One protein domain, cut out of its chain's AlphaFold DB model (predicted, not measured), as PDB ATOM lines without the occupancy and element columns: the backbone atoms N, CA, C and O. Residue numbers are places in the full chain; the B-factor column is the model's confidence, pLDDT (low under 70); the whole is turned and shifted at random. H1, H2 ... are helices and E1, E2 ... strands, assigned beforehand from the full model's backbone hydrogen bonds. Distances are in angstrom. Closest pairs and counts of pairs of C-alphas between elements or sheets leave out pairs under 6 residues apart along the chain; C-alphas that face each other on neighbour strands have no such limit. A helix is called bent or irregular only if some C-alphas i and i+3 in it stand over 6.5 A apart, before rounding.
ATOM      1  N   PHE A   8     -56.249 -24.686   1.779       94.19
ATOM      2  CA  PHE A   8     -56.330 -24.483   0.342       94.19
ATOM      3  C   PHE A   8     -55.718 -25.673  -0.392       94.19
ATOM      4  O   PHE A   8     -54.532 -25.945  -0.250       94.19
ATOM      5  N   GLN A   9     -56.500 -26.360  -1.212       91.88
ATOM      6  CA  GLN A   9     -55.990 -27.320  -2.181       91.88
ATOM      7  C   GLN A   9     -55.627 -26.574  -3.463       91.88
ATOM      8  O   GLN A   9     -56.507 -26.085  -4.173       91.88
ATOM      9  N   LEU A  10     -54.335 -26.434  -3.740       90.06
ATOM     10  CA  LEU A  10     -53.855 -25.659  -4.876       90.06
ATOM     11  C   LEU A  10     -54.136 -26.379  -6.196       90.06
ATOM     12  O   LEU A  10     -53.835 -27.557  -6.375       90.06
ATOM     13  N   CYS A  11     -54.675 -25.634  -7.155       87.19
ATOM     14  CA  CYS A  11     -54.919 -26.084  -8.516       87.19
ATOM     15  C   CYS A  11     -54.234 -25.121  -9.501       87.19
ATOM     16  O   CYS A  11     -54.909 -24.471 -10.307       87.19
ATOM     17  N   TRP A  12     -52.902 -24.998  -9.404       88.50
ATOM     18  CA  TRP A  12     -52.105 -24.055 -10.196       88.50
ATOM     19  C   TRP A  12     -51.023 -24.735 -11.041       88.50
ATOM     20  O   TRP A  12     -50.365 -25.691 -10.620       88.50
ATOM     21  N   LEU A  13     -50.848 -24.208 -12.251       87.31
ATOM     22  CA  LEU A  13     -49.860 -24.626 -13.233       87.31
ATOM     23  C   LEU A  13     -49.207 -23.382 -13.840       87.31
ATOM     24  O   LEU A  13     -49.901 -22.430 -14.207       87.31
ATOM     25  N   ARG A  14     -47.883 -23.395 -13.984       89.00
ATOM     26  CA  ARG A  14     -47.116 -22.268 -14.527       89.00
ATOM     27  C   ARG A  14     -45.884 -22.740 -15.300       89.00
ATOM     28  O   ARG A  14     -45.247 -23.718 -14.927       89.00
ATOM     29  N   GLU A  15     -45.536 -22.033 -16.371       85.31
ATOM     30  CA  GLU A  15     -44.286 -22.206 -17.119       85.31
ATOM     31  C   GLU A  15     -43.293 -21.120 -16.679       85.31
ATOM     32  O   GLU A  15     -43.359 -19.980 -17.148       85.31
ATOM     33  N   THR A  16     -42.387 -21.456 -15.754       84.19
ATOM     34  CA  THR A  16     -41.458 -20.482 -15.147       84.19
ATOM     35  C   THR A  16     -40.206 -20.244 -15.997       84.19
ATOM     36  O   THR A  16     -39.603 -19.173 -15.930       84.19
ATOM     37  N   ALA A  17     -39.855 -21.192 -16.870       81.75
ATOM     38  CA  ALA A  17     -38.843 -21.044 -17.916       81.75
ATOM     39  C   ALA A  17     -39.228 -21.859 -19.160       81.75
ATOM     40  O   ALA A  17     -40.170 -22.645 -19.131       81.75
ATOM     41  N   ALA A  18     -38.519 -21.673 -20.280       77.06
ATOM     42  CA  ALA A  18     -38.842 -22.370 -21.526       77.06
ATOM     43  C   ALA A  18     -38.778 -23.896 -21.348       77.06
ATOM     44  O   ALA A  18     -37.697 -24.448 -21.156       77.06
ATOM     45  N   GLY A  19     -39.933 -24.561 -21.433       75.38
ATOM     46  CA  GLY A  19     -40.022 -26.007 -21.221       75.38
ATOM     47  C   GLY A  19     -39.855 -26.442 -19.763       75.38
ATOM     48  O   GLY A  19     -39.647 -27.625 -19.525       75.38
ATOM     49  N   HIS A  20     -39.956 -25.521 -18.801       83.00
ATOM     50  CA  HIS A  20     -39.965 -25.819 -17.370       83.00
ATOM     51  C   HIS A  20     -41.356 -25.520 -16.806       83.00
ATOM     52  O   HIS A  20     -41.733 -24.356 -16.642       83.00
ATOM     53  N   LEU A  21     -42.138 -26.580 -16.584       83.94
ATOM     54  CA  LEU A  21     -43.467 -26.505 -15.980       83.94
ATOM     55  C   LEU A  21     -43.359 -26.782 -14.483       83.94
ATOM     56  O   LEU A  21     -42.877 -27.834 -14.076       83.94
ATOM     57  N   GLU A  22     -43.873 -25.864 -13.677       85.62
ATOM     58  CA  GLU A  22     -44.100 -26.077 -12.255       85.62
ATOM     59  C   GLU A  22     -45.593 -26.228 -11.996       85.62
ATOM     60  O   GLU A  22     -46.426 -25.486 -12.525       85.62
ATOM     61  N   THR A  23     -45.930 -27.193 -11.151       85.38
ATOM     62  CA  THR A  23     -47.306 -27.509 -10.805       85.38
ATOM     63  C   THR A  23     -47.436 -27.706  -9.304       85.38
ATOM     64  O   THR A  23     -46.573 -28.323  -8.684       85.38
ATOM     65  N   ASP A  24     -48.506 -27.162  -8.731       86.25
ATOM     66  CA  ASP A  24     -48.882 -27.377  -7.328       86.25
ATOM     67  C   ASP A  24     -50.223 -28.128  -7.236       86.25
ATOM     68  O   ASP A  24     -50.901 -28.078  -6.213       86.25
ATOM     69  N   LEU A  25     -50.628 -28.799  -8.323       83.81
ATOM     70  CA  LEU A  25     -51.919 -29.476  -8.447       83.81
ATOM     71  C   LEU A  25     -52.139 -30.484  -7.309       83.81
ATOM     72  O   LEU A  25     -51.363 -31.418  -7.140       83.81
ATOM     73  N   GLY A  26     -53.223 -30.300  -6.557       81.38
ATOM     74  CA  GLY A  26     -53.621 -31.173  -5.453       81.38
ATOM     75  C   GLY A  26     -52.958 -30.854  -4.111       81.38
ATOM     76  O   GLY A  26     -53.408 -31.381  -3.097       81.38
ATOM     77  N   THR A  27     -51.966 -29.955  -4.067       86.44
ATOM     78  CA  THR A  27     -51.202 -29.658  -2.843       86.44
ATOM     79  C   THR A  27     -52.087 -28.973  -1.804       86.44
ATOM     80  O   THR A  27     -52.591 -27.877  -2.046       86.44
ATOM     81  N   ALA A  28     -52.258 -29.592  -0.634       90.00
ATOM     82  CA  ALA A  28     -52.994 -29.011   0.485       90.00
ATOM     83  C   ALA A  28     -52.107 -28.055   1.298       90.00
ATOM     84  O   ALA A  28     -51.034 -28.425   1.774       90.00
ATOM     85  N   VAL A  29     -52.570 -26.820   1.475       92.00
ATOM     86  CA  VAL A  29     -51.810 -25.720   2.069       92.00
ATOM     87  C   VAL A  29     -52.651 -25.028   3.138       92.00
ATOM     88  O   VAL A  29     -53.679 -24.432   2.813       92.00
ATOM     89  N   PRO A  30     -52.241 -25.055   4.416       93.44
ATOM     90  CA  PRO A  30     -52.878 -24.247   5.451       93.44
ATOM     91  C   PRO A  30     -52.832 -22.754   5.107       93.44
ATOM     92  O   PRO A  30     -51.822 -22.271   4.598       93.44
ATOM     93  N   SER A  31     -53.891 -22.008   5.427       94.88
ATOM     94  CA  SER A  31     -54.006 -20.569   5.138       94.88
ATOM     95  C   SER A  31     -52.770 -19.735   5.523       94.88
ATOM     96  O   SER A  31     -52.362 -18.908   4.701       94.88
ATOM     97  N   PRO A  32     -52.104 -19.954   6.680       93.50
ATOM     98  CA  PRO A  32     -50.887 -19.213   7.038       93.50
ATOM     99  C   PRO A  32     -49.682 -19.461   6.117       93.50
ATOM    100  O   PRO A  32     -48.724 -18.699   6.143       93.50
ATOM    101  N   HIS A  33     -49.698 -20.535   5.322       93.19
ATOM    102  CA  HIS A  33     -48.600 -20.925   4.433       93.19
ATOM    103  C   HIS A  33     -48.877 -20.600   2.958       93.19
ATOM    104  O   HIS A  33     -48.071 -20.957   2.095       93.19
ATOM    105  N   LEU A  34     -50.003 -19.948   2.648       94.69
ATOM    106  CA  LEU A  34     -50.434 -19.706   1.272       94.69
ATOM    107  C   LEU A  34     -49.403 -18.898   0.469       94.69
ATOM    108  O   LEU A  34     -49.091 -19.270  -0.658       94.69
ATOM    109  N   GLU A  35     -48.809 -17.854   1.047       94.94
ATOM    110  CA  GLU A  35     -47.785 -17.026   0.399       94.94
ATOM    111  C   GLU A  35     -46.568 -17.863   0.001       94.94
ATOM    112  O   GLU A  35     -46.125 -17.827  -1.146       94.94
ATOM    113  N   LEU A  36     -46.035 -18.643   0.948       92.56
ATOM    114  CA  LEU A  36     -44.876 -19.507   0.721       92.56
ATOM    115  C   LEU A  36     -45.179 -20.556  -0.352       92.56
ATOM    116  O   LEU A  36     -44.340 -20.821  -1.211       92.56
ATOM    117  N   ALA A  37     -46.388 -21.115  -0.341       91.56
ATOM    118  CA  ALA A  37     -46.822 -22.077  -1.341       91.56
ATOM    119  C   ALA A  37     -46.893 -21.473  -2.743       91.56
ATOM    120  O   ALA A  37     -46.356 -22.054  -3.683       91.56
ATOM    121  N   LEU A  38     -47.477 -20.280  -2.884       92.25
ATOM    122  CA  LEU A  38     -47.568 -19.589  -4.171       92.25
ATOM    123  C   LEU A  38     -46.201 -19.106  -4.685       92.25
ATOM    124  O   LEU A  38     -46.011 -18.958  -5.890       92.25
ATOM    125  N   MET A  39     -45.213 -18.923  -3.808       91.31
ATOM    126  CA  MET A  39     -43.820 -18.704  -4.219       91.31
ATOM    127  C   MET A  39     -43.087 -19.997  -4.614       91.31
ATOM    128  O   MET A  39     -41.953 -19.943  -5.089       91.31
ATOM    129  N   GLY A  40     -43.709 -21.166  -4.426       86.75
ATOM    130  CA  GLY A  40     -43.085 -22.470  -4.648       86.75
ATOM    131  C   GLY A  40     -42.047 -22.832  -3.581       86.75
ATOM    132  O   GLY A  40     -41.101 -23.561  -3.877       86.75
ATOM    133  N   PHE A  41     -42.176 -22.295  -2.362       85.38
ATOM    134  CA  PHE A  41     -41.233 -22.515  -1.256       85.38
ATOM    135  C   PHE A  41     -41.633 -23.667  -0.328       85.38
ATOM    136  O   PHE A  41     -40.882 -23.997   0.590       85.38
ATOM    137  N   LEU A  42     -42.792 -24.292  -0.549       77.75
ATOM    138  CA  LEU A  42     -43.142 -25.505   0.180       77.75
ATOM    139  C   LEU A  42     -42.298 -26.688  -0.319       77.75
ATOM    140  O   LEU A  42     -42.165 -26.868  -1.533       77.75
ATOM    141  N   PRO A  43     -41.728 -27.499   0.592       64.19
ATOM    142  CA  PRO A  43     -40.969 -28.677   0.207       64.19
ATOM    143  C   PRO A  43     -41.866 -29.641  -0.568       64.19
ATOM    144  O   PRO A  43     -42.885 -30.109  -0.060       64.19
ATOM    145  N   LYS A  44     -41.467 -29.945  -1.804       66.69
ATOM    146  CA  LYS A  44     -42.102 -30.971  -2.629       66.69
ATOM    147  C   LYS A  44     -41.391 -32.300  -2.394       66.69
ATOM    148  O   LYS A  44     -40.187 -32.390  -2.644       66.69
ATOM    149  N   PRO A  45     -42.087 -33.337  -1.907       54.97
ATOM    150  CA  PRO A  45     -41.467 -34.631  -1.675       54.97
ATOM    151  C   PRO A  45     -40.927 -35.232  -2.989       54.97
ATOM    152  O   PRO A  45     -41.709 -35.606  -3.859       54.97
ATOM    153  N   GLY A  46     -39.604 -35.385  -3.117       55.81
ATOM    154  CA  GLY A  46     -38.973 -36.099  -4.239       55.81
ATOM    155  C   GLY A  46     -38.599 -35.269  -5.475       55.81
ATOM    156  O   GLY A  46     -38.329 -35.867  -6.511       55.81
ATOM    157  N   GLU A  47     -38.563 -33.936  -5.396       61.50
ATOM    158  CA  GLU A  47     -37.859 -33.126  -6.402       61.50
ATOM    159  C   GLU A  47     -36.372 -33.001  -6.031       61.50
ATOM    160  O   GLU A  47     -36.050 -32.717  -4.882       61.50
ATOM    161  N   ASP A  48     -35.454 -33.117  -6.998       48.78
ATOM    162  CA  ASP A  48     -34.006 -32.896  -6.786       48.78
ATOM    163  C   ASP A  48     -33.669 -31.453  -6.340       48.78
ATOM    164  O   ASP A  48     -32.578 -31.174  -5.850       48.78
ATOM    165  N   ASN A  49     -34.635 -30.534  -6.469       51.97
ATOM    166  CA  ASN A  49     -34.598 -29.161  -5.958       51.97
ATOM    167  C   ASN A  49     -35.409 -28.991  -4.658       51.97
ATOM    168  O   ASN A  49     -35.858 -27.875  -4.350       51.97
ATOM    169  N   ALA A  50     -35.670 -30.089  -3.941       56.38
ATOM    170  CA  ALA A  50     -36.296 -30.061  -2.633       56.38
ATOM    171  C   ALA A  50     -35.441 -29.222  -1.686       56.38
ATOM    172  O   ALA A  50     -34.209 -29.243  -1.717       56.38
ATOM    173  N   VAL A  51     -36.133 -28.454  -0.850       63.19
ATOM    174  CA  VAL A  51     -35.530 -27.818   0.315       63.19
ATOM    175  C   VAL A  51     -34.674 -28.883   1.020       63.19
ATOM    176  O   VAL A  51     -35.215 -29.959   1.280       63.19
ATOM    177  N   PRO A  52     -33.364 -28.648   1.257       71.06
ATOM    178  CA  PRO A  52     -32.495 -29.657   1.856       71.06
ATOM    179  C   PRO A  52     -33.147 -30.249   3.105       71.06
ATOM    180  O   PRO A  52     -33.730 -29.486   3.879       71.06
ATOM    181  N   ASP A  53     -33.064 -31.571   3.286       66.50
ATOM    182  CA  ASP A  53     -33.782 -32.292   4.346       66.50
ATOM    183  C   ASP A  53     -33.724 -31.550   5.692       66.50
ATOM    184  O   ASP A  53     -32.651 -31.241   6.218       66.50
ATOM    185  N   GLY A  54     -34.904 -31.239   6.239       68.25
ATOM    186  CA  GLY A  54     -35.063 -30.550   7.522       68.25
ATOM    187  C   GLY A  54     -34.993 -29.019   7.482       68.25
ATOM    188  O   GLY A  54     -35.132 -28.394   8.530       68.25
ATOM    189  N   GLN A  55     -34.806 -28.392   6.317       73.50
ATOM    190  CA  GLN A  55     -34.943 -26.940   6.170       73.50
ATOM    191  C   GLN A  55     -36.375 -26.573   5.742       73.50
ATOM    192  O   GLN A  55     -37.060 -27.331   5.059       73.50
ATOM    193  N   SER A  56     -36.840 -25.393   6.140       77.19
ATOM    194  CA  SER A  56     -38.099 -24.804   5.678       77.19
ATOM    195  C   SER A  56     -37.890 -23.315   5.449       77.19
ATOM    196  O   SER A  56     -37.201 -22.659   6.231       77.19
ATOM    197  N   ALA A  57     -38.478 -22.771   4.384       81.69
ATOM    198  CA  ALA A  57     -38.591 -21.326   4.265       81.69
ATOM    199  C   ALA A  57     -39.596 -20.822   5.303       81.69
ATOM    200  O   ALA A  57     -40.624 -21.453   5.540       81.69
ATOM    201  N   ASP A  58     -39.300 -19.666   5.874       89.19
ATOM    202  CA  ASP A  58     -40.214 -18.924   6.725       89.19
ATOM    203  C   ASP A  58     -40.458 -17.545   6.092       89.19
ATOM    204  O   ASP A  58     -39.543 -16.932   5.522       89.19
ATOM    205  N   LEU A  59     -41.705 -17.078   6.154       89.88
ATOM    206  CA  LEU A  59     -42.123 -15.839   5.506       89.88
ATOM    207  C   LEU A  59     -41.443 -14.626   6.147       89.88
ATOM    208  O   LEU A  59     -41.088 -13.689   5.426       89.88
ATOM    209  N   ASP A  60     -41.187 -14.652   7.457       92.69
ATOM    210  CA  ASP A  60     -40.490 -13.561   8.145       92.69
ATOM    211  C   ASP A  60     -39.026 -13.482   7.714       92.69
ATOM    212  O   ASP A  60     -38.465 -12.397   7.549       92.69
ATOM    213  N   THR A  61     -38.394 -14.628   7.473       93.12
ATOM    214  CA  THR A  61     -37.031 -14.695   6.936       93.12
ATOM    215  C   THR A  61     -36.942 -14.102   5.528       93.12
ATOM    216  O   THR A  61     -36.070 -13.269   5.275       93.12
ATOM    217  N   VAL A  62     -37.872 -14.453   4.633       92.00
ATOM    218  CA  VAL A  62     -37.948 -13.870   3.279       92.00
ATOM    219  C   VAL A  62     -38.215 -12.365   3.347       92.00
ATOM    220  O   VAL A  62     -37.538 -11.584   2.682       92.00
ATOM    221  N   SER A  63     -39.157 -11.945   4.192       93.75
ATOM    222  CA  SER A  63     -39.539 -10.536   4.346       93.75
ATOM    223  C   SER A  63     -38.387  -9.680   4.861       93.75
ATOM    224  O   SER A  63     -38.117  -8.617   4.309       93.75
ATOM    225  N   ARG A  64     -37.668 -10.153   5.888       94.69
ATOM    226  CA  ARG A  64     -36.490  -9.458   6.426       94.69
ATOM    227  C   ARG A  64     -35.379  -9.344   5.391       94.69
ATOM    228  O   ARG A  64     -34.774  -8.285   5.283       94.69
ATOM    229  N   ALA A  65     -35.141 -10.398   4.611       93.31
ATOM    230  CA  ALA A  65     -34.142 -10.354   3.550       93.31
ATOM    231  C   ALA A  65     -34.502  -9.353   2.443       93.31
ATOM    232  O   ALA A  65     -33.628  -8.654   1.945       93.31
ATOM    233  N   LEU A  66     -35.784  -9.230   2.085       94.12
ATOM    234  CA  LEU A  66     -36.238  -8.236   1.105       94.12
ATOM    235  C   LEU A  66     -36.295  -6.802   1.657       94.12
ATOM    236  O   LEU A  66     -36.319  -5.856   0.875       94.12
ATOM    237  N   ALA A  67     -36.292  -6.629   2.980       92.88
ATOM    238  CA  ALA A  67     -36.199  -5.322   3.628       92.88
ATOM    239  C   ALA A  67     -34.749  -4.827   3.808       92.88
ATOM    240  O   ALA A  67     -34.544  -3.633   4.008       92.88
ATOM    241  N   ALA A  68     -33.760  -5.725   3.748       92.88
ATOM    242  CA  ALA A  68     -32.347  -5.431   3.985       92.88
ATOM    243  C   ALA A  68     -31.464  -6.200   2.975       92.88
ATOM    244  O   ALA A  68     -31.180  -7.383   3.194       92.88
ATOM    245  N   PRO A  69     -31.039  -5.570   1.858       90.69
ATOM    246  CA  PRO A  69     -30.317  -6.229   0.762       90.69
ATOM    247  C   PRO A  69     -29.090  -7.047   1.190       90.69
ATOM    248  O   PRO A  69     -28.800  -8.093   0.607       90.69
ATOM    249  N   GLU A  70     -28.383  -6.613   2.230       91.94
ATOM    250  CA  GLU A  70     -27.234  -7.301   2.816       91.94
ATOM    251  C   GLU A  70     -27.581  -8.686   3.386       91.94
ATOM    252  O   GLU A  70     -26.746  -9.592   3.363       91.94
ATOM    253  N   LEU A  71     -28.823  -8.890   3.837       93.44
ATOM    254  CA  LEU A  71     -29.288 -10.166   4.377       93.44
ATOM    255  C   LEU A  71     -29.593 -11.189   3.281       93.44
ATOM    256  O   LEU A  71     -29.545 -12.388   3.552       93.44
ATOM    257  N   VAL A  72     -29.850 -10.755   2.041       92.75
ATOM    258  CA  VAL A  72     -30.113 -11.668   0.914       92.75
ATOM    259  C   VAL A  72     -28.926 -12.600   0.685       92.75
ATOM    260  O   VAL A  72     -29.118 -13.794   0.480       92.75
ATOM    261  N   GLN A  73     -27.696 -12.087   0.779       91.00
ATOM    262  CA  GLN A  73     -26.476 -12.883   0.586       91.00
ATOM    263  C   GLN A  73     -26.203 -13.864   1.735       91.00
ATOM    264  O   GLN A  73     -25.457 -14.825   1.559       91.00
ATOM    265  N   ALA A  74     -26.810 -13.633   2.903       93.62
ATOM    266  CA  ALA A  74     -26.713 -14.516   4.060       93.62
ATOM    267  C   ALA A  74     -27.731 -15.670   4.019       93.62
ATOM    268  O   ALA A  74     -27.638 -16.595   4.829       93.62
ATOM    269  N   LEU A  75     -28.699 -15.636   3.096       92.62
ATOM    270  CA  LEU A  75     -29.671 -16.711   2.944       92.62
ATOM    271  C   LEU A  75     -29.019 -17.990   2.389       92.62
ATOM    272  O   LEU A  75     -28.039 -17.936   1.638       92.62
ATOM    273  N   PRO A  76     -29.592 -19.170   2.682       91.44
ATOM    274  CA  PRO A  76     -29.200 -20.403   2.016       91.44
ATOM    275  C   PRO A  76     -29.285 -20.271   0.488       91.44
ATOM    276  O   PRO A  76     -30.264 -19.746  -0.044       91.44
ATOM    277  N   LYS A  77     -28.292 -20.809  -0.234       90.19
ATOM    278  CA  LYS A  77     -28.210 -20.712  -1.707       90.19
ATOM    279  C   LYS A  77     -29.489 -21.157  -2.422       90.19
ATOM    280  O   LYS A  77     -29.880 -20.541  -3.409       90.19
ATOM    281  N   TRP A  78     -30.145 -22.206  -1.925       87.56
ATOM    282  CA  TRP A  78     -31.394 -22.710  -2.501       87.56
ATOM    283  C   TRP A  78     -32.539 -21.693  -2.370       87.56
ATOM    284  O   TRP A  78     -33.326 -21.543  -3.300       87.56
ATOM    285  N   LEU A  79     -32.607 -20.963  -1.249       90.00
ATOM    286  CA  LEU A  79     -33.641 -19.962  -0.997       90.00
ATOM    287  C   LEU A  79     -33.397 -18.722  -1.854       90.00
ATOM    288  O   LEU A  79     -34.335 -18.224  -2.466       90.00
ATOM    289  N   ILE A  80     -32.136 -18.289  -1.988       92.00
ATOM    290  CA  ILE A  80     -31.755 -17.223  -2.929       92.00
ATOM    291  C   ILE A  80     -32.190 -17.598  -4.345       92.00
ATOM    292  O   ILE A  80     -32.825 -16.794  -5.021       92.00
ATOM    293  N   TRP A  81     -31.884 -18.821  -4.787       89.56
ATOM    294  CA  TRP A  81     -32.259 -19.292  -6.118       89.56
ATOM    295  C   TRP A  81     -33.779 -19.292  -6.315       89.56
ATOM    296  O   TRP A  81     -34.262 -18.717  -7.287       89.56
ATOM    297  N   ARG A  82     -34.549 -19.837  -5.363       88.12
ATOM    298  CA  ARG A  82     -36.020 -19.836  -5.417       88.12
ATOM    299  C   ARG A  82     -36.600 -18.417  -5.422       88.12
ATOM    300  O   ARG A  82     -37.476 -18.122  -6.234       88.12
ATOM    301  N   MET A  83     -36.087 -17.521  -4.578       93.38
ATOM    302  CA  MET A  83     -36.471 -16.107  -4.588       93.38
ATOM    303  C   MET A  83     -36.148 -15.455  -5.933       93.38
ATOM    304  O   MET A  83     -36.971 -14.712  -6.457       93.38
ATOM    305  N   GLN A  84     -35.003 -15.768  -6.542       92.62
ATOM    306  CA  GLN A  84     -34.645 -15.244  -7.859       92.62
ATOM    307  C   GLN A  84     -35.535 -15.791  -8.981       92.62
ATOM    308  O   GLN A  84     -35.908 -15.042  -9.884       92.62
ATOM    309  N   SER A  85     -35.933 -17.063  -8.919       88.75
ATOM    310  CA  SER A  85     -36.896 -17.652  -9.857       88.75
ATOM    311  C   SER A  85     -38.269 -16.980  -9.769       88.75
ATOM    312  O   SER A  85     -38.932 -16.799 -10.794       88.75
ATOM    313  N   PHE A  86     -38.691 -16.579  -8.564       92.50
ATOM    314  CA  PHE A  86     -40.011 -15.992  -8.335       92.50
ATOM    315  C   PHE A  86     -40.067 -14.462  -8.446       92.50
ATOM    316  O   PHE A  86     -41.060 -13.948  -8.950       92.50
ATOM    317  N   PHE A  87     -39.047 -13.713  -8.028       94.69
ATOM    318  CA  PHE A  87     -39.017 -12.237  -8.064       94.69
ATOM    319  C   PHE A  87     -38.150 -11.677  -9.204       94.69
ATOM    320  O   PHE A  87     -38.310 -10.530  -9.617       94.69
ATOM    321  N   GLY A  88     -37.280 -12.498  -9.791       93.31
ATOM    322  CA  GLY A  88     -36.252 -12.060 -10.731       93.31
ATOM    323  C   GLY A  88     -34.902 -11.806 -10.043       93.31
ATOM    324  O   GLY A  88     -34.716 -12.156  -8.882       93.31
ATOM    325  N   PRO A  89     -33.914 -11.231 -10.749       95.12
ATOM    326  CA  PRO A  89     -32.557 -11.058 -10.220       95.12
ATOM    327  C   PRO A  89     -32.526 -10.235  -8.922       95.12
ATOM    328  O   PRO A  89     -33.163  -9.198  -8.878       95.12
ATOM    329  N   LEU A  90     -31.726 -10.635  -7.923       95.75
ATOM    330  CA  LEU A  90     -31.615  -9.964  -6.605       95.75
ATOM    331  C   LEU A  90     -30.179  -9.491  -6.294       95.75
ATOM    332  O   LEU A  90     -29.683  -9.656  -5.185       95.75
ATOM    333  N   HIS A  91     -29.457  -8.987  -7.296       93.88
ATOM    334  CA  HIS A  91     -28.020  -8.690  -7.178       93.88
ATOM    335  C   HIS A  91     -27.698  -7.242  -6.770       93.88
ATOM    336  O   HIS A  91     -26.527  -6.918  -6.590       93.88
ATOM    337  N   ASN A  92     -28.697  -6.361  -6.663       94.75
ATOM    338  CA  ASN A  92     -28.518  -4.971  -6.246       94.75
ATOM    339  C   ASN A  92     -29.745  -4.454  -5.472       94.75
ATOM    340  O   ASN A  92     -30.802  -5.088  -5.483       94.75
ATOM    341  N   GLU A  93     -29.589  -3.304  -4.815       95.69
ATOM    342  CA  GLU A  93     -30.606  -2.681  -3.960       95.69
ATOM    343  C   GLU A  93     -31.912  -2.369  -4.706       95.69
ATOM    344  O   GLU A  93     -32.978  -2.755  -4.239       95.69
ATOM    345  N   GLU A  94     -31.840  -1.788  -5.909       96.69
ATOM    346  CA  GLU A  94     -33.018  -1.477  -6.739       96.69
ATOM    347  C   GLU A  94     -33.870  -2.729  -7.011       96.69
ATOM    348  O   GLU A  94     -35.102  -2.697  -6.958       96.69
ATOM    349  N   LYS A  95     -33.220  -3.864  -7.297       96.38
ATOM    350  CA  LYS A  95     -33.921  -5.126  -7.542       96.38
ATOM    351  C   LYS A  95     -34.491  -5.751  -6.274       96.38
ATOM    352  O   LYS A  95     -35.570  -6.337  -6.343       96.38
ATOM    353  N   VAL A  96     -33.812  -5.615  -5.135       96.12
ATOM    354  CA  VAL A  96     -34.348  -6.058  -3.837       96.12
ATOM    355  C   VAL A  96     -35.568  -5.220  -3.451       96.12
ATOM    356  O   VAL A  96     -36.596  -5.779  -3.076       96.12
ATOM    357  N   GLU A  97     -35.517  -3.903  -3.649       95.56
ATOM    358  CA  GLU A  97     -36.653  -3.008  -3.421       95.56
ATOM    359  C   GLU A  97     -37.837  -3.350  -4.344       95.56
ATOM    360  O   GLU A  97     -38.991  -3.410  -3.910       95.56
ATOM    361  N   ALA A  98     -37.568  -3.648  -5.622       96.38
ATOM    362  CA  ALA A  98     -38.590  -4.119  -6.552       96.38
ATOM    363  C   ALA A  98     -39.222  -5.450  -6.104       96.38
ATOM    364  O   ALA A  98     -40.445  -5.583  -6.167       96.38
ATOM    365  N   ALA A  99     -38.421  -6.402  -5.622       96.88
ATOM    366  CA  ALA A  99     -38.908  -7.669  -5.077       96.88
ATOM    367  C   ALA A  99     -39.737  -7.471  -3.795       96.88
ATOM    368  O   ALA A  99     -40.758  -8.130  -3.621       96.88
ATOM    369  N   SER A 100     -39.361  -6.516  -2.942       96.62
ATOM    370  CA  SER A 100     -40.140  -6.127  -1.759       96.62
ATOM    371  C   SER A 100     -41.535  -5.611  -2.144       96.62
ATOM    372  O   SER A 100     -42.544  -6.112  -1.651       96.62
ATOM    373  N   ARG A 101     -41.631  -4.714  -3.139       96.94
ATOM    374  CA  ARG A 101     -42.932  -4.268  -3.684       96.94
ATOM    375  C   ARG A 101     -43.755  -5.420  -4.268       96.94
ATOM    376  O   ARG A 101     -44.971  -5.462  -4.109       96.94
ATOM    377  N   GLN A 102     -43.104  -6.359  -4.949       97.12
ATOM    378  CA  GLN A 102     -43.763  -7.542  -5.507       97.12
ATOM    379  C   GLN A 102     -44.282  -8.497  -4.422       97.12
ATOM    380  O   GLN A 102     -45.343  -9.098  -4.604       97.12
ATOM    381  N   LEU A 103     -43.581  -8.619  -3.290       96.62
ATOM    382  CA  LEU A 103     -44.059  -9.375  -2.133       96.62
ATOM    383  C   LEU A 103     -45.350  -8.763  -1.570       96.62
ATOM    384  O   LEU A 103     -46.281  -9.503  -1.261       96.62
ATOM    385  N   GLU A 104     -45.455  -7.434  -1.509       97.62
ATOM    386  CA  GLU A 104     -46.691  -6.758  -1.084       97.62
ATOM    387  C   GLU A 104     -47.869  -7.028  -2.035       97.62
ATOM    388  O   GLU A 104     -48.987  -7.275  -1.583       97.62
ATOM    389  N   ILE A 105     -47.626  -7.086  -3.349       97.31
ATOM    390  CA  ILE A 105     -48.655  -7.478  -4.331       97.31
ATOM    391  C   ILE A 105     -49.137  -8.913  -4.074       97.31
ATOM    392  O   ILE A 105     -50.344  -9.177  -4.087       97.31
ATOM    393  N   LEU A 106     -48.213  -9.846  -3.819       96.75
ATOM    394  CA  LEU A 106     -48.554 -11.234  -3.501       96.75
ATOM    395  C   LEU A 106     -49.352 -11.337  -2.193       96.75
ATOM    396  O   LEU A 106     -50.348 -12.060  -2.145       96.75
ATOM    397  N   ARG A 107     -48.953 -10.600  -1.150       97.06
ATOM    398  CA  ARG A 107     -49.685 -10.523   0.124       97.06
ATOM    399  C   ARG A 107     -51.102 -10.019  -0.090       97.06
ATOM    400  O   ARG A 107     -52.052 -10.668   0.339       97.06
ATOM    401  N   ALA A 108     -51.261  -8.927  -0.834       97.44
ATOM    402  CA  ALA A 108     -52.571  -8.388  -1.168       97.44
ATOM    403  C   ALA A 108     -53.436  -9.404  -1.938       97.44
ATOM    404  O   ALA A 108     -54.640  -9.500  -1.699       97.44
ATOM    405  N   MET A 109     -52.843 -10.193  -2.842       96.81
ATOM    406  CA  MET A 109     -53.539 -11.290  -3.521       96.81
ATOM    407  C   MET A 109     -53.963 -12.400  -2.548       96.81
ATOM    408  O   MET A 109     -55.106 -12.850  -2.619       96.81
ATOM    409  N   CYS A 110     -53.088 -12.826  -1.633       97.12
ATOM    410  CA  CYS A 110     -53.409 -13.844  -0.628       97.12
ATOM    411  C   CYS A 110     -54.530 -13.380   0.307       97.12
ATOM    412  O   CYS A 110     -55.452 -14.145   0.578       97.12
ATOM    413  N   GLU A 111     -54.527 -12.109   0.710       97.31
ATOM    414  CA  GLU A 111     -55.625 -11.511   1.474       97.31
ATOM    415  C   GLU A 111     -56.942 -11.507   0.691       97.31
ATOM    416  O   GLU A 111     -57.980 -11.876   1.238       97.31
ATOM    417  N   ARG A 112     -56.924 -11.192  -0.613       97.06
ATOM    418  CA  ARG A 112     -58.124 -11.319  -1.464       97.06
ATOM    419  C   ARG A 112     -58.633 -12.759  -1.523       97.06
ATOM    420  O   ARG A 112     -59.846 -12.966  -1.465       97.06
ATOM    421  N   ILE A 113     -57.733 -13.740  -1.614       96.56
ATOM    422  CA  ILE A 113     -58.084 -15.166  -1.598       96.56
ATOM    423  C   ILE A 113     -58.737 -15.541  -0.264       96.56
ATOM    424  O   ILE A 113     -59.838 -16.084  -0.271       96.56
ATOM    425  N   ARG A 114     -58.109 -15.207   0.869       96.69
ATOM    426  CA  ARG A 114     -58.635 -15.467   2.223       96.69
ATOM    427  C   ARG A 114     -59.979 -14.787   2.467       96.69
ATOM    428  O   ARG A 114     -60.900 -15.401   2.998       96.69
ATOM    429  N   HIS A 115     -60.114 -13.538   2.041       96.12
ATOM    430  CA  HIS A 115     -61.361 -12.800   2.160       96.12
ATOM    431  C   HIS A 115     -62.482 -13.465   1.351       96.12
ATOM    432  O   HIS A 115     -63.568 -13.701   1.878       96.12
ATOM    433  N   ALA A 116     -62.222 -13.816   0.088       95.56
ATOM    434  CA  ALA A 116     -63.210 -14.473  -0.765       95.56
ATOM    435  C   ALA A 116     -63.541 -15.903  -0.297       95.56
ATOM    436  O   ALA A 116     -64.667 -16.364  -0.463       95.56
ATOM    437  N   ALA A 117     -62.578 -16.584   0.320       94.81
ATOM    438  CA  ALA A 117     -62.726 -17.892   0.944       94.81
ATOM    439  C   ALA A 117     -63.686 -17.906   2.148       94.81
ATOM    440  O   ALA A 117     -64.404 -18.891   2.366       94.81
ATOM    441  N   GLY A 118     -63.709 -16.823   2.929       92.94
ATOM    442  CA  GLY A 118     -64.468 -16.742   4.173       92.94
ATOM    443  C   GLY A 118     -64.000 -17.778   5.205       92.94
ATOM    444  O   GLY A 118     -62.818 -18.075   5.314       92.94
ATOM    445  N   GLN A 119     -64.935 -18.344   5.975       91.81
ATOM    446  CA  GLN A 119     -64.644 -19.299   7.060       91.81
ATOM    447  C   GLN A 119     -64.749 -20.774   6.636       91.81
ATOM    448  O   GLN A 119     -65.034 -21.644   7.461       91.81
ATOM    449  N   ARG A 120     -64.590 -21.093   5.345       91.44
ATOM    450  CA  ARG A 120     -64.681 -22.493   4.913       91.44
ATOM    451  C   ARG A 120     -63.441 -23.270   5.371       91.44
ATOM    452  O   ARG A 120     -62.333 -22.767   5.224       91.44
ATOM    453  N   PRO A 121     -63.597 -24.502   5.882       93.00
ATOM    454  CA  PRO A 121     -62.461 -25.288   6.365       93.00
ATOM    455  C   PRO A 121     -61.575 -25.810   5.226       93.00
ATOM    456  O   PRO A 121     -60.385 -26.024   5.425       93.00
ATOM    457  N   TRP A 122     -62.141 -26.003   4.032       92.69
ATOM    458  CA  TRP A 122     -61.441 -26.533   2.866       92.69
ATOM    459  C   TRP A 122     -61.887 -25.815   1.600       92.69
ATOM    460  O   TRP A 122     -63.094 -25.654   1.381       92.69
ATOM    461  N   ILE A 123     -60.926 -25.401   0.774       92.69
ATOM    462  CA  ILE A 123     -61.171 -24.694  -0.484       92.69
ATOM    463  C   ILE A 123     -60.236 -25.203  -1.570       92.69
ATOM    464  O   ILE A 123     -59.028 -25.236  -1.384       92.69
ATOM    465  N   GLU A 124     -60.776 -25.520  -2.740       90.75
ATOM    466  CA  GLU A 124     -59.955 -25.734  -3.938       90.75
ATOM    467  C   GLU A 124     -59.637 -24.383  -4.592       90.75
ATOM    468  O   GLU A 124     -60.548 -23.647  -4.961       90.75
ATOM    469  N   LEU A 125     -58.358 -24.031  -4.727       91.62
ATOM    470  CA  LEU A 125     -57.914 -22.747  -5.275       91.62
ATOM    471  C   LEU A 125     -57.462 -22.899  -6.730       91.62
ATOM    472  O   LEU A 125     -56.366 -23.384  -7.010       91.62
ATOM    473  N   HIS A 126     -58.287 -22.431  -7.662       87.75
ATOM    474  CA  HIS A 126     -58.015 -22.438  -9.095       87.75
ATOM    475  C   HIS A 126     -57.399 -21.109  -9.533       87.75
ATOM    476  O   HIS A 126     -58.086 -20.092  -9.657       87.75
ATOM    477  N   LEU A 127     -56.094 -21.150  -9.791       89.31
ATOM    478  CA  LEU A 127     -55.337 -20.062 -10.408       89.31
ATOM    479  C   LEU A 127     -55.156 -20.335 -11.905       89.31
ATOM    480  O   LEU A 127     -55.065 -21.505 -12.288       89.31
ATOM    481  N   PRO A 128     -55.081 -19.290 -12.743       86.38
ATOM    482  CA  PRO A 128     -55.028 -19.457 -14.186       86.38
ATOM    483  C   PRO A 128     -53.670 -20.022 -14.603       86.38
ATOM    484  O   PRO A 128     -52.645 -19.798 -13.941       86.38
ATOM    485  N   TYR A 129     -53.644 -20.729 -15.732       86.19
ATOM    486  CA  TYR A 129     -52.379 -21.171 -16.311       86.19
ATOM    487  C   TYR A 129     -51.549 -19.972 -16.787       86.19
ATOM    488  O   TYR A 129     -51.950 -19.237 -17.690       86.19
ATOM    489  N   PHE A 130     -50.348 -19.814 -16.232       86.75
ATOM    490  CA  PHE A 130     -49.387 -18.816 -16.696       86.75
ATOM    491  C   PHE A 130     -48.375 -19.453 -17.637       86.75
ATOM    492  O   PHE A 130     -47.480 -20.178 -17.208       86.75
ATOM    493  N   ASN A 131     -48.489 -19.152 -18.931       85.44
ATOM    494  CA  ASN A 131     -47.411 -19.456 -19.869       85.44
ATOM    495  C   ASN A 131     -46.203 -18.533 -19.613       85.44
ATOM    496  O   ASN A 131     -46.300 -17.547 -18.886       85.44
ATOM    497  N   ARG A 132     -45.076 -18.791 -20.285       87.00
ATOM    498  CA  ARG A 132     -43.844 -17.995 -20.131       87.00
ATOM    499  C   ARG A 132     -44.038 -16.476 -20.277       87.00
ATOM    500  O   ARG A 132     -43.383 -15.697 -19.588       87.00
ATOM    501  N   ARG A 133     -44.885 -16.030 -21.211       88.69
ATOM    502  CA  ARG A 133     -45.129 -14.597 -21.450       88.69
ATOM    503  C   ARG A 133     -45.895 -13.980 -20.284       88.69
ATOM    504  O   ARG A 133     -45.524 -12.899 -19.835       88.69
ATOM    505  N   ASP A 134     -46.922 -14.673 -19.812       89.38
ATOM    506  CA  ASP A 134     -47.776 -14.210 -18.718       89.38
ATOM    507  C   ASP A 134     -47.047 -14.300 -17.374       89.38
ATOM    508  O   ASP A 134     -47.152 -13.388 -16.558       89.38
ATOM    509  N   TRP A 135     -46.192 -15.310 -17.187       90.56
ATOM    510  CA  TRP A 135     -45.325 -15.434 -16.016       90.56
ATOM    511  C   TRP A 135     -44.436 -14.203 -15.829       90.56
ATOM    512  O   TRP A 135     -44.298 -13.699 -14.717       90.56
ATOM    513  N   ASN A 136     -43.885 -13.638 -16.908       90.25
ATOM    514  CA  ASN A 136     -43.088 -12.408 -16.830       90.25
ATOM    515  C   ASN A 136     -43.897 -11.180 -16.380       90.25
ATOM    516  O   ASN A 136     -43.311 -10.223 -15.886       90.25
ATOM    517  N   LYS A 137     -45.225 -11.224 -16.516       92.56
ATOM    518  CA  LYS A 137     -46.170 -10.188 -16.079       92.56
ATOM    519  C   LYS A 137     -46.950 -10.582 -14.825       92.56
ATOM    520  O   LYS A 137     -47.917  -9.915 -14.469       92.56
ATOM    521  N   ARG A 138     -46.549 -11.663 -14.147       93.12
ATOM    522  CA  ARG A 138     -47.322 -12.285 -13.062       93.12
ATOM    523  C   ARG A 138     -47.784 -11.303 -11.992       93.12
ATOM    524  O   ARG A 138     -48.915 -11.415 -11.562       93.12
ATOM    525  N   PHE A 139     -46.969 -10.319 -11.610       95.25
ATOM    526  CA  PHE A 139     -47.346  -9.359 -10.568       95.25
ATOM    527  C   PHE A 139     -48.394  -8.338 -11.031       95.25
ATOM    528  O   PHE A 139     -49.284  -8.012 -10.256       95.25
ATOM    529  N   GLU A 140     -48.361  -7.902 -12.296       94.38
ATOM    530  CA  GLU A 140     -49.448  -7.098 -12.884       94.38
ATOM    531  C   GLU A 140     -50.755  -7.904 -12.894       94.38
ATOM    532  O   GLU A 140     -51.821  -7.402 -12.539       94.38
ATOM    533  N   LEU A 141     -50.661  -9.188 -13.257       92.00
ATOM    534  CA  LEU A 141     -51.807 -10.090 -13.291       92.00
ATOM    535  C   LEU A 141     -52.343 -10.379 -11.882       92.00
ATOM    536  O   LEU A 141     -53.549 -10.297 -11.687       92.00
ATOM    537  N   PHE A 142     -51.474 -10.666 -10.904       94.62
ATOM    538  CA  PHE A 142     -51.829 -10.910  -9.500       94.62
ATOM    539  C   PHE A 142     -52.596  -9.737  -8.900       94.62
ATOM    540  O   PHE A 142     -53.614  -9.952  -8.242       94.62
ATOM    541  N   ASP A 143     -52.148  -8.509  -9.159       94.44
ATOM    542  CA  ASP A 143     -52.814  -7.296  -8.685       94.44
ATOM    543  C   ASP A 143     -54.227  -7.135  -9.282       94.44
ATOM    544  O   ASP A 143     -55.207  -6.841  -8.584       94.44
ATOM    545  N   ALA A 144     -54.363  -7.448 -10.573       92.56
ATOM    546  CA  ALA A 144     -55.636  -7.405 -11.280       92.56
ATOM    547  C   ALA A 144     -56.602  -8.546 -10.899       92.56
ATOM    548  O   ALA A 144     -57.809  -8.387 -11.084       92.56
ATOM    549  N   MET A 145     -56.122  -9.667 -10.342       93.00
ATOM    550  CA  MET A 145     -56.979 -10.825 -10.053       93.00
ATOM    551  C   MET A 145     -58.104 -10.486  -9.076       93.00
ATOM    552  O   MET A 145     -57.903  -9.869  -8.020       93.00
ATOM    553  N   ARG A 146     -59.299 -10.965  -9.411       92.25
ATOM    554  CA  ARG A 146     -60.455 -11.050  -8.514       92.25
ATOM    555  C   ARG A 146     -60.797 -12.513  -8.297       92.25
ATOM    556  O   ARG A 146     -60.419 -13.347  -9.109       92.25
ATOM    557  N   PHE A 147     -61.464 -12.826  -7.193       92.19
ATOM    558  CA  PHE A 147     -61.769 -14.204  -6.827       92.19
ATOM    559  C   PHE A 147     -63.247 -14.365  -6.522       92.19
ATOM    560  O   PHE A 147     -63.810 -13.584  -5.754       92.19
ATOM    561  N   THR A 148     -63.838 -15.413  -7.087       89.56
ATOM    562  CA  THR A 148     -65.242 -15.765  -6.876       89.56
ATOM    563  C   THR A 148     -65.316 -17.145  -6.239       89.56
ATOM    564  O   THR A 148     -64.762 -18.117  -6.761       89.56
ATOM    565  N   LEU A 149     -65.984 -17.225  -5.087       89.94
ATOM    566  CA  LEU A 149     -66.230 -18.477  -4.379       89.94
ATOM    567  C   LEU A 149     -67.493 -19.128  -4.931       89.94
ATOM    568  O   LEU A 149     -68.577 -18.547  -4.891       89.94
ATOM    569  N   SER A 150     -67.364 -20.356  -5.415       83.50
ATOM    570  CA  SER A 150     -68.520 -21.148  -5.821       83.50
ATOM    571  C   SER A 150     -69.306 -21.653  -4.610       83.50
ATOM    572  O   SER A 150     -68.763 -21.875  -3.520       83.50
ATOM    573  N   SER A 151     -70.593 -21.945  -4.814       76.12
ATOM    574  CA  SER A 151     -71.429 -22.629  -3.817       76.12
ATOM    575  C   SER A 151     -70.782 -23.935  -3.323       76.12
ATOM    576  O   SER A 151     -70.852 -24.256  -2.134       76.12
ATOM    577  N   GLN A 152     -70.031 -24.610  -4.194       72.81
ATOM    578  CA  GLN A 152     -69.371 -25.898  -3.969       72.81
ATOM    579  C   GLN A 152     -67.978 -25.814  -3.314       72.81
ATOM    580  O   GLN A 152     -67.356 -26.846  -3.067       72.81
ATOM    581  N   GLY A 153     -67.491 -24.616  -2.977       81.56
ATOM    582  CA  GLY A 153     -66.284 -24.458  -2.160       81.56
ATOM    583  C   GLY A 153     -64.965 -24.503  -2.924       81.56
ATOM    584  O   GLY A 153     -63.936 -24.777  -2.320       81.56
ATOM    585  N   TRP A 154     -64.965 -24.217  -4.224       85.81
ATOM    586  CA  TRP A 154     -63.738 -23.805  -4.913       85.81
ATOM    587  C   TRP A 154     -63.737 -22.305  -5.168       85.81
ATOM    588  O   TRP A 154     -64.789 -21.696  -5.391       85.81
ATOM    589  N   LEU A 155     -62.542 -21.737  -5.167       88.62
ATOM    590  CA  LEU A 155     -62.257 -20.348  -5.441       88.62
ATOM    591  C   LEU A 155     -61.545 -20.240  -6.789       88.62
ATOM    592  O   LEU A 155     -60.533 -20.902  -7.001       88.62
ATOM    593  N   GLN A 156     -62.065 -19.415  -7.692       86.88
ATOM    594  CA  GLN A 156     -61.518 -19.239  -9.037       86.88
ATOM    595  C   GLN A 156     -61.163 -17.776  -9.282       86.88
ATOM    596  O   GLN A 156     -61.899 -16.883  -8.856       86.88
ATOM    597  N   SER A 157     -60.045 -17.538  -9.971       85.12
ATOM    598  CA  SER A 157     -59.670 -16.198 -10.417       85.12
ATOM    599  C   SER A 157     -60.516 -15.735 -11.608       85.12
ATOM    600  O   SER A 157     -60.622 -16.448 -12.606       85.12
ATOM    601  N   ASP A 158     -61.033 -14.516 -11.547       77.00
ATOM    602  CA  ASP A 158     -61.643 -13.806 -12.668       77.00
ATOM    603  C   ASP A 158     -60.581 -12.908 -13.317       77.00
ATOM    604  O   ASP A 158     -60.307 -11.796 -12.861       77.00
ATOM    605  N   THR A 159     -59.869 -13.444 -14.309       60.56
ATOM    606  CA  THR A 159     -58.773 -12.750 -15.015       60.56
ATOM    607  C   THR A 159     -59.132 -12.375 -16.450       60.56
ATOM    608  O   THR A 159     -58.251 -11.996 -17.219       60.56
ATOM    609  N   GLY A 160     -60.398 -12.511 -16.860       51.72
ATOM    610  CA  GLY A 160     -60.844 -12.293 -18.245       51.72
ATOM    611  C   GLY A 160     -60.332 -13.325 -19.269       51.72
ATOM    612  O   GLY A 160     -60.950 -13.507 -20.314       51.72
ATOM    613  N   SER A 161     -59.242 -14.045 -18.983       52.84
ATOM    614  CA  SER A 161     -58.886 -15.305 -19.637       52.84
ATOM    615  C   SER A 161     -59.726 -16.422 -19.029       52.84
ATOM    616  O   SER A 161     -59.608 -16.654 -17.829       52.84
ATOM    617  N   ASP A 162     -60.543 -17.106 -19.831       55.34
ATOM    618  CA  ASP A 162     -61.408 -18.189 -19.355       55.34
ATOM    619  C   ASP A 162     -60.558 -19.314 -18.715       55.34
ATOM    620  O   ASP A 162     -59.911 -20.073 -19.454       55.34
ATOM    621  N   PRO A 163     -60.538 -19.455 -17.368       51.31
ATOM    622  CA  PRO A 163     -59.738 -20.468 -16.661       51.31
ATOM    623  C   PRO A 163     -60.198 -21.899 -16.976       51.31
ATOM    624  O   PRO A 163     -59.640 -22.892 -16.509       51.31
ATOM    625  N   LEU A 164     -61.271 -22.000 -17.756       60.47
ATOM    626  CA  LEU A 164     -61.964 -23.208 -18.140       60.47
ATOM    627  C   LEU A 164     -61.738 -23.540 -19.619       60.47
ATOM    628  O   LEU A 164     -62.389 -24.442 -20.152       60.47
TER     629      LEU A 164
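AT A GLANCE: This is residues 8 to 164 of the 479 residues of an uncharacterized protein of Bryobacterales bacterium F-183 (UniProt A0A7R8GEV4). A strongly twisted sheet of five strands makes one end of the domain, the helices H2, H3 and H4 gather at the other end, and the long helix H5 runs from the one to the other. H1 packs on the same face of the sheet as H5, the hairpin of E2 and E3 runs on from strand E1 at an angle, H6 packs on E2, and H7 packs on H5. The printed part has 157 residues with seven named helices and seven named strands, along the chain E1 E2 E3 E4 H1 H2 H3 H4 H5 E5 H6 H7 E6 E7; the larger sheet runs E4 E1 E5 E7 E6 and is mixed. The class is mixed, helices and strands, and the whole is compact, with a radius of gyration of the C-alphas of 15.5 A and spans of 47 by 33 by 32 A.

HOW THE PARTS SIT: The larger sheet has as its edge strands E4, residues 28 to 30, and E6, residues 146 to 149; its inner strands are E1, residues 8 to 11, E5, residues 122 to 126, and E7, residues 154 to 158. E4 and E1 are antiparallel, with N 8 and O 29 at 2.8 A. E1 and E5 are parallel, with N 9 and O 123 at 2.8 A. E5 and E7 are parallel, with N 155 and O 124 at 2.8 A. E6 and E7 form an antiparallel hairpin, with N 158 and O 146 at 2.8 A; these four pairs are within hydrogen-bond range. H1, residues 31 to 38, and H5, residues 93 to 117, lie on the same face of this sheet, which gives two layers, helices on one face of a sheet. H1 lies over E4 at a height over the sheet of 6.4 A, and H5 lies over E7 at 9.4 A. H5 is the hub, touching three helices. It touches H1 with residues 106 to 114 alone, at a steep tilt of 48 degrees, opposite ways; the closest C-alphas are those of Glu 35 and Cys 110, 6.5 A apart. It touches H7, residues 138 to 144, with the C-alphas of Ile 105 and Asp 143 closest at 6.0 A. It touches H2, residues 59 to 67, with the C-alphas of Leu 66 and Ser 100 closest at 5.3 A. H3, residues 69 to 72, and H2 touch only at the corner, with the C-alphas of Ala 65 and Leu 71 closest at 4.9 A. H4, residues 77 to 87, is close to H5 but not clearly touching, with the C-alphas of Phe 87 and Ala 99 closest at 5.5 A. E2, residues 13 to 17, and E3, residues 20 to 23, form an antiparallel hairpin, with N 22 and O 14 at 2.8 A. The closest C-alphas of E2 and H6, residues 132 to 135, are those of Glu 15 and Arg 132, 5.2 A apart. Every O i to N i+4 pair is within hydrogen-bond range in H2, H4, H5 and H7; in H1 2 of 4 are, and H3 and H6 are too short for such a pair.

IN THESE COORDINATES: E1 begins at C-alpha 8 (-56.330, -24.483, 0.342) and runs on into E2 across a break of 1 residue, at 61 degrees. H5 measures 35.9 A from C-alpha 93 (-30.606, -2.681, -3.960) to C-alpha 117 (-62.726, -17.892, 0.944). H4 measures 15.1 A, E5 13.1 A and E7 12.8 A. H1 is irregular, with C-alphas 32 and 35 7.6 A apart.

THE WHOLE: The two C-alphas farthest apart are those of Glu 70 and Ser 151, at 47.2 A. The printed part has no cut. The link from H1 to H2, residues 39 to 58, is long. The mean pLDDT of the printed part is 87.0; residues 43 to 51, 53 to 54 and 159 to 164 are under 70.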